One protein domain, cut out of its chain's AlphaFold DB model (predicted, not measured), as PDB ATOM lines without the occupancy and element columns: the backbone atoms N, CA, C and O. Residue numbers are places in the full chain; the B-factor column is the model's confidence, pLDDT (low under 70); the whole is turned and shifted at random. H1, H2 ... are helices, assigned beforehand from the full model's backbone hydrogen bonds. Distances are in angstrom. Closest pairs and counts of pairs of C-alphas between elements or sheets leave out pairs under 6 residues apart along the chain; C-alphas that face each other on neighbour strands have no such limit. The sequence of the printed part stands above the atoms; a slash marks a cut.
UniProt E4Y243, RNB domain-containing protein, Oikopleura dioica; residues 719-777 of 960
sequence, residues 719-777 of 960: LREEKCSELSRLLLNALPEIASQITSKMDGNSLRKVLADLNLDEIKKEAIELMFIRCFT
ATOM      1  N   LEU A 719      19.190 148.504 142.681       89.12
ATOM      2  CA  LEU A 719      17.976 148.545 143.492       89.12
ATOM      3  C   LEU A 719      18.274 148.876 144.960       89.12
ATOM      4  O   LEU A 719      19.269 148.428 145.540       89.12
ATOM      5  N   ARG A 720      17.354 149.608 145.587       86.75
ATOM      6  CA  ARG A 720      17.411 149.946 147.010       86.75
ATOM      7  C   ARG A 720      17.119 148.709 147.847       86.75
ATOM      8  O   ARG A 720      16.024 148.157 147.790       86.75
ATOM      9  N   GLU A 721      18.082 148.307 148.671       86.19
ATOM     10  CA  GLU A 721      17.974 147.110 149.514       86.19
ATOM     11  C   GLU A 721      16.768 147.159 150.466       86.19
ATOM     12  O   GLU A 721      16.053 146.165 150.610       86.19
ATOM     13  N   GLU A 722      16.480 148.327 151.045       84.00
ATOM     14  CA  GLU A 722      15.302 148.538 151.894       84.00
ATOM     15  C   GLU A 722      13.996 148.281 151.128       84.00
ATOM     16  O   GLU A 722      13.131 147.553 151.614       84.00
ATOM     17  N   LYS A 723      13.879 148.789 149.894       85.19
ATOM     18  CA  LYS A 723      12.690 148.601 149.050       85.19
ATOM     19  C   LYS A 723      12.551 147.174 148.537       85.19
ATOM     20  O   LYS A 723      11.437 146.667 148.473       85.19
ATOM     21  N   CYS A 724      13.654 146.502 148.215       89.12
ATOM     22  CA  CYS A 724      13.625 145.072 147.905       89.12
ATOM     23  C   CYS A 724      13.154 144.246 149.110       89.12
ATOM     24  O   CYS A 724      12.361 143.322 148.945       89.12
ATOM     25  N   SER A 725      13.605 144.593 150.319       86.00
ATOM     26  CA  SER A 725      13.173 143.924 151.556       86.00
ATOM     27  C   SER A 725      11.684 144.152 151.829       86.00
ATOM     28  O   SER A 725      10.966 143.219 152.185       86.00
ATOM     29  N   GLU A 726      11.204 145.378 151.610       85.25
ATOM     30  CA  GLU A 726       9.787 145.731 151.698       85.25
ATOM     31  C   GLU A 726       8.944 144.930 150.693       85.25
ATOM     32  O   GLU A 726       7.959 144.303 151.079       85.25
ATOM     33  N   LEU A 727       9.371 144.872 149.430       88.81
ATOM     34  CA  LEU A 727       8.702 144.103 148.382       88.81
ATOM     35  C   LEU A 727       8.674 142.598 148.689       88.81
ATOM     36  O   LEU A 727       7.636 141.953 148.545       88.81
ATOM     37  N   SER A 728       9.801 142.044 149.143       89.38
ATOM     38  CA  SER A 728       9.904 140.647 149.581       89.38
ATOM     39  C   SER A 728       8.866 140.331 150.662       89.38
ATOM     40  O   SER A 728       8.106 139.372 150.533       89.38
ATOM     41  N   ARG A 729       8.755 141.189 151.683       85.62
ATOM     42  CA  ARG A 729       7.765 141.061 152.762       85.62
ATOM     43  C   ARG A 729       6.328 141.132 152.242       85.62
ATOM     44  O   ARG A 729       5.521 140.277 152.590       85.62
ATOM     45  N   LEU A 730       6.018 142.107 151.385       86.31
ATOM     46  CA  LEU A 730       4.683 142.277 150.799       86.31
ATOM     47  C   LEU A 730       4.235 141.058 149.980       86.31
ATOM     48  O   LEU A 730       3.054 140.706 149.980       86.31
ATOM     49  N   LEU A 731       5.171 140.398 149.296       88.94
ATOM     50  CA  LEU A 731       4.895 139.210 148.490       88.94
ATOM     51  C   LEU A 731       4.934 137.904 149.291       88.94
ATOM     52  O   LEU A 731       4.501 136.886 148.762       88.94
ATOM     53  N   LEU A 732       5.389 137.905 150.548       87.06
ATOM     54  CA  LEU A 732       5.622 136.683 151.326       87.06
ATOM     55  C   LEU A 732       4.375 135.795 151.452       87.06
ATOM     56  O   LEU A 732       4.476 134.578 151.324       87.06
ATOM     57  N   ASN A 733       3.205 136.399 151.671       84.38
ATOM     58  CA  ASN A 733       1.942 135.665 151.789       84.38
ATOM     59  C   ASN A 733       1.355 135.237 150.440       84.38
ATOM     60  O   ASN A 733       0.699 134.202 150.355       84.38
ATOM     61  N   ALA A 734       1.573 136.032 149.391       86.56
ATOM     62  CA  ALA A 734       0.999 135.766 148.078       86.56
ATOM     63  C   ALA A 734       1.843 134.780 147.260       86.56
ATOM     64  O   ALA A 734       1.289 133.929 146.571       86.56
ATOM     65  N   LEU A 735       3.169 134.935 147.314       88.50
ATOM     66  CA  LEU A 735       4.169 134.285 146.465       88.50
ATOM     67  C   LEU A 735       5.497 134.093 147.237       88.50
ATOM     68  O   LEU A 735       6.505 134.738 146.912       88.50
ATOM     69  N   PRO A 736       5.537 133.225 148.267       86.56
ATOM     70  CA  PRO A 736       6.730 133.006 149.094       86.56
ATOM     71  C   PRO A 736       7.955 132.546 148.283       86.56
ATOM     72  O   PRO A 736       9.098 132.881 148.618       86.56
ATOM     73  N   GLU A 737       7.734 131.817 147.187       83.38
ATOM     74  CA  GLU A 737       8.775 131.389 146.254       83.38
ATOM     75  C   GLU A 737       9.482 132.561 145.562       83.38
ATOM     76  O   GLU A 737      10.700 132.498 145.389       83.38
ATOM     77  N   ILE A 738       8.767 133.643 145.224       83.88
ATOM     78  CA  ILE A 738       9.385 134.865 144.685       83.88
ATOM     79  C   ILE A 738       9.997 135.671 145.819       83.88
ATOM     80  O   ILE A 738      11.132 136.121 145.692       83.88
ATOM     81  N   ALA A 739       9.261 135.853 146.920       86.50
ATOM     82  CA  ALA A 739       9.656 136.721 148.024       86.50
ATOM     83  C   ALA A 739      11.099 136.450 148.479       86.50
ATOM     84  O   ALA A 739      11.891 137.379 148.631       86.50
ATOM     85  N   SER A 740      11.472 135.173 148.604       85.81
ATOM     86  CA  SER A 740      12.823 134.754 149.004       85.81
ATOM     87  C   SER A 740      13.943 135.059 147.992       85.81
ATOM     88  O   SER A 740      15.116 135.048 148.364       85.81
ATOM     89  N   GLN A 741      13.607 135.330 146.728       87.88
ATOM     90  CA  GLN A 741      14.555 135.608 145.642       87.88
ATOM     91  C   GLN A 741      14.772 137.109 145.397       87.88
ATOM     92  O   GLN A 741      15.747 137.487 144.744       87.88
ATOM     93  N   ILE A 742      13.890 137.968 145.917       88.75
ATOM     94  CA  ILE A 742      13.987 139.422 145.747       88.75
ATOM     95  C   ILE A 742      15.160 139.951 146.567       88.75
ATOM     96  O   ILE A 742      15.191 139.853 147.792       88.75
ATOM     97  N   THR A 743      16.134 140.534 145.878       89.94
ATOM     98  CA  THR A 743      17.336 141.122 146.480       89.94
ATOM     99  C   THR A 743      17.715 142.396 145.735       89.94
ATOM    100  O   THR A 743      17.245 142.631 144.622       89.94
ATOM    101  N   SER A 744      18.615 143.204 146.298       86.81
ATOM    102  CA  SER A 744      19.154 144.395 145.620       86.81
ATOM    103  C   SER A 744      19.950 144.084 144.341       86.81
ATOM    104  O   SER A 744      20.251 144.987 143.565       86.81
ATOM    105  N   LYS A 745      20.285 142.807 144.109       87.81
ATOM    106  CA  LYS A 745      21.019 142.321 142.931       87.81
ATOM    107  C   LYS A 745      20.123 141.705 141.858       87.81
ATOM    108  O   LYS A 745      20.635 141.339 140.806       87.81
ATOM    109  N   MET A 746      18.834 141.520 142.136       89.88
ATOM    110  CA  MET A 746      17.906 140.948 141.164       89.88
ATOM    111  C   MET A 746      17.766 141.906 139.981       89.88
ATOM    112  O   MET A 746      17.448 143.073 140.180       89.88
ATOM    113  N   ASP A 747      17.998 141.420 138.765       89.94
ATOM    114  CA  ASP A 747      17.817 142.194 137.537       89.94
ATOM    115  C   ASP A 747      16.472 141.872 136.855       89.94
ATOM    116  O   ASP A 747      15.715 140.991 137.284       89.94
ATOM    117  N   GLY A 748      16.167 142.587 135.770       87.06
ATOM    118  CA  GLY A 748      14.919 142.396 135.032       87.06
ATOM    119  C   GLY A 748      14.800 141.020 134.366       87.06
ATOM    120  O   GLY A 748      13.691 140.512 134.208       87.06
ATOM    121  N   ASN A 749      15.912 140.379 133.991       89.44
ATOM    122  CA  ASN A 749      15.893 139.040 133.396       89.44
ATOM    123  C   ASN A 749      15.604 137.968 134.451       89.44
ATOM    124  O   ASN A 749      14.787 137.077 134.215       89.44
ATOM    125  N   SER A 750      16.239 138.064 135.621       89.56
ATOM    126  CA  SER A 750      15.946 137.213 136.774       89.56
ATOM    127  C   SER A 750      14.475 137.309 137.163       89.56
ATOM    128  O   SER A 750      13.835 136.268 137.301       89.56
ATOM    129  N   LEU A 751      13.918 138.523 137.256       89.44
ATOM    130  CA  LEU A 751      12.495 138.703 137.546       89.44
ATOM    131  C   LEU A 751      11.611 138.048 136.475       89.44
ATOM    132  O   LEU A 751      10.734 137.260 136.817       89.44
ATOM    133  N   ARG A 752      11.862 138.314 135.184       89.12
ATOM    134  CA  ARG A 752      11.075 137.725 134.085       89.12
ATOM    135  C   ARG A 752      11.094 136.199 134.093       89.12
ATOM    136  O   ARG A 752      10.052 135.591 133.881       89.12
ATOM    137  N   LYS A 753      12.253 135.579 134.339       88.81
ATOM    138  CA  LYS A 753      12.371 134.113 134.438       88.81
ATOM    139  C   LYS A 753      11.516 133.569 135.577       88.81
ATOM    140  O   LYS A 753      10.742 132.646 135.359       88.81
ATOM    141  N   VAL A 754      11.597 134.195 136.752       87.50
ATOM    142  CA  VAL A 754      10.781 133.810 137.910       87.50
ATOM    143  C   VAL A 754       9.287 133.983 137.617       87.50
ATOM    144  O   VAL A 754       8.511 133.085 137.919       87.50
ATOM    145  N   LEU A 755       8.873 135.086 136.987       88.12
ATOM    146  CA  LEU A 755       7.470 135.324 136.624       88.12
ATOM    147  C   LEU A 755       6.952 134.371 135.537       88.12
ATOM    148  O   LEU A 755       5.767 134.039 135.540       88.12
ATOM    149  N   ALA A 756       7.813 133.932 134.613       87.50
ATOM    150  CA  ALA A 756       7.452 132.994 133.551       87.50
ATOM    151  C   ALA A 756       7.167 131.579 134.081       87.50
ATOM    152  O   ALA A 756       6.312 130.886 133.530       87.50
ATOM    153  N   ASP A 757       7.838 131.175 135.162       85.94
ATOM    154  CA  ASP A 757       7.646 129.866 135.798       85.94
ATOM    155  C   ASP A 757       6.359 129.789 136.646       85.94
ATOM    156  O   ASP A 757       5.979 128.715 137.122       85.94
ATOM    157  N   LEU A 758       5.662 130.915 136.830       85.56
ATOM    158  CA  LEU A 758       4.481 131.014 137.679       85.56
ATOM    159  C   LEU A 758       3.185 131.045 136.879       85.56
ATOM    160  O   LEU A 758       3.049 131.725 135.863       85.56
ATOM    161  N   ASN A 759       2.174 130.360 137.410       86.94
ATOM    162  CA  ASN A 759       0.823 130.360 136.858       86.94
ATOM    163  C   ASN A 759       0.031 131.598 137.324       86.94
ATOM    164  O   ASN A 759      -0.955 131.480 138.054       86.94
ATOM    165  N   LEU A 760       0.510 132.787 136.948       87.12
ATOM    166  CA  LEU A 760      -0.134 134.077 137.209       87.12
ATOM    167  C   LEU A 760      -0.755 134.639 135.930       87.12
ATOM    168  O   LEU A 760      -0.206 134.470 134.840       87.12
ATOM    169  N   ASP A 761      -1.878 135.341 136.078       90.12
ATOM    170  CA  ASP A 761      -2.422 136.170 135.004       90.12
ATOM    171  C   ASP A 761      -1.501 137.370 134.704       90.12
ATOM    172  O   ASP A 761      -0.673 137.767 135.530       90.12
ATOM    173  N   GLU A 762      -1.631 137.946 133.506       88.44
ATOM    174  CA  GLU A 762      -0.777 139.057 133.061       88.44
ATOM    175  C   GLU A 762      -0.948 140.318 133.921       88.44
ATOM    176  O   GLU A 762       0.025 141.021 134.165       88.44
ATOM    177  N   ILE A 763      -2.139 140.566 134.479       90.00
ATOM    178  CA  ILE A 763      -2.396 141.736 135.333       90.00
ATOM    179  C   ILE A 763      -1.578 141.654 136.627       90.00
ATOM    180  O   ILE A 763      -1.016 142.654 137.079       90.00
ATOM    181  N   LYS A 764      -1.474 140.468 137.234       91.56
ATOM    182  CA  LYS A 764      -0.626 140.252 138.414       91.56
ATOM    183  C   LYS A 764       0.856 140.331 138.078       91.56
ATOM    184  O   LYS A 764       1.614 140.825 138.907       91.56
ATOM    185  N   LYS A 765       1.276 139.883 136.890       90.19
ATOM    186  CA  LYS A 765       2.664 140.065 136.435       90.19
ATOM    187  C   LYS A 765       2.993 141.548 136.275       90.19
ATOM    188  O   LYS A 765       3.967 141.993 136.872       90.19
ATOM    189  N   GLU A 766       2.133 142.316 135.602       87.75
ATOM    190  CA  GLU A 766       2.258 143.779 135.496       87.75
ATOM    191  C   GLU A 766       2.309 144.445 136.880       87.75
ATOM    192  O   GLU A 766       3.138 145.321 137.120       87.75
ATOM    193  N   ALA A 767       1.461 144.009 137.818       89.88
ATOM    194  CA  ALA A 767       1.455 144.524 139.185       89.88
ATOM    195  C   ALA A 767       2.787 144.258 139.908       89.88
ATOM    196  O   ALA A 767       3.324 145.162 140.548       89.88
ATOM    197  N   ILE A 768       3.356 143.052 139.778       90.56
ATOM    198  CA  ILE A 768       4.666 142.715 140.360       90.56
ATOM    199  C   ILE A 768       5.782 143.525 139.695       90.56
ATOM    200  O   ILE A 768       6.656 144.031 140.396       90.56
ATOM    201  N   GLU A 769       5.757 143.685 138.370       88.31
ATOM    202  CA  GLU A 769       6.720 144.522 137.646       88.31
ATOM    203  C   GLU A 769       6.647 145.983 138.113       88.31
ATOM    204  O   GLU A 769       7.678 146.587 138.404       88.31
ATOM    205  N   LEU A 770       5.439 146.531 138.283       86.25
ATOM    206  CA  LEU A 770       5.222 147.872 138.828       86.25
ATOM    207  C   LEU A 770       5.765 148.003 140.256       86.25
ATOM    208  O   LEU A 770       6.422 148.995 140.577       86.25
ATOM    209  N   MET A 771       5.524 147.007 141.111       88.56
ATOM    210  CA  MET A 771       6.055 146.979 142.475       88.56
ATOM    211  C   MET A 771       7.589 146.888 142.480       88.56
ATOM    212  O   MET A 771       8.241 147.600 143.240       88.56
ATOM    213  N   PHE A 772       8.173 146.076 141.597       89.50
ATOM    214  CA  PHE A 772       9.620 145.945 141.434       89.50
ATOM    215  C   PHE A 772      10.270 147.238 140.933       89.50
ATOM    216  O   PHE A 772      11.342 147.609 141.409       89.50
ATOM    217  N   ILE A 773       9.604 147.983 140.044       84.88
ATOM    218  CA  ILE A 773      10.075 149.296 139.580       84.88
ATOM    219  C   ILE A 773      10.223 150.286 140.746       84.88
ATOM    220  O   ILE A 773      11.158 151.084 140.756       84.88
ATOM    221  N   ARG A 774       9.379 150.202 141.785       85.38
ATOM    222  CA  ARG A 774       9.508 151.048 142.990       85.38
ATOM    223  C   ARG A 774      10.793 150.764 143.786       85.38
ATOM    224  O   ARG A 774      11.206 151.595 144.597       85.38
ATOM    225  N   CYS A 775      11.455 149.629 143.550       88.25
ATOM    226  CA  CYS A 775      12.747 149.313 144.157       88.25
ATOM    227  C   CYS A 775      13.928 150.032 143.490       88.25
ATOM    228  O   CYS A 775      14.993 150.108 144.104       88.25
ATOM    229  N   PHE A 776      13.768 150.563 142.275       85.12
ATOM    230  CA  PHE A 776      14.841 151.256 141.563       85.12
ATOM    231  C   PHE A 776      15.203 152.578 142.240       85.12
ATOM    232  O   PHE A 776      14.400 153.181 142.955       85.12
ATOM    233  N   THR A 777      16.440 153.011 142.015       82.81
ATOM    234  CA  THR A 777      16.851 154.392 142.272       82.81
ATOM    235  C   THR A 777      16.403 155.278 141.113       82.81
ATOM    236  O   THR A 777      16.055 154.793 140.038       82.81
TER     237      THR A 777
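AT A GLANCE: This is residues 719 to 777 of the 960 residues of the protein "RNB domain-containing protein" of Oikopleura dioica (UniProt E4Y243). Three longer helices, H1, H3 and H4, run lengthwise at the corners of a triangle with few contacts between them, H4 opposite to the other two; short H2 packs on H1, on the side toward H3. The 59 printed residues hold four named helices, H1 to H4 in order, and no named strand: all helix. The whole is compact, radius of gyration of the C-alphas 10.3 A, spanning 27 by 22 by 16 A.

IN THESE COORDINATES: Find C-alpha 721 at (17.974, 147.110, 149.514); from there H1, residues 721 to 731, runs 15.3 A. Next come H2, residues 736 to 739, and H3, residues 748 to 756, 12.1 A long. H4, residues 762 to 773, runs 16.3 A to C-alpha 773 at (10.075, 149.296, 139.580).

HOW THE PARTS SIT: Look at Ser 728 and Ala 739, the closest C-alphas where H1 and H2 touch, 4.2 A apart. H1 and H4 only just touch, with 3 pairs of C-alphas within 8 A, H4 with residues 771 to 772 alone; the closest C-alphas, Leu 727 and Met 771, are 7.1 A apart. H3 and H4 are close but not clearly touching, the closest C-alphas, Leu 755 and Lys 765, 6.8 A apart, at a shallow tilt of 27 degrees, opposite ways. H1 and H3 are apart. In H1, H3 and H4 every O i to N i+4 pair is within hydrogen-bond range; H2 is too short for one.

THE WHOLE: The C-alphas farthest apart, Asn 759 and Thr 777, are 29.4 A apart. The printed part has no cut, no link is long, and no printed residue is under 70 in pLDDT.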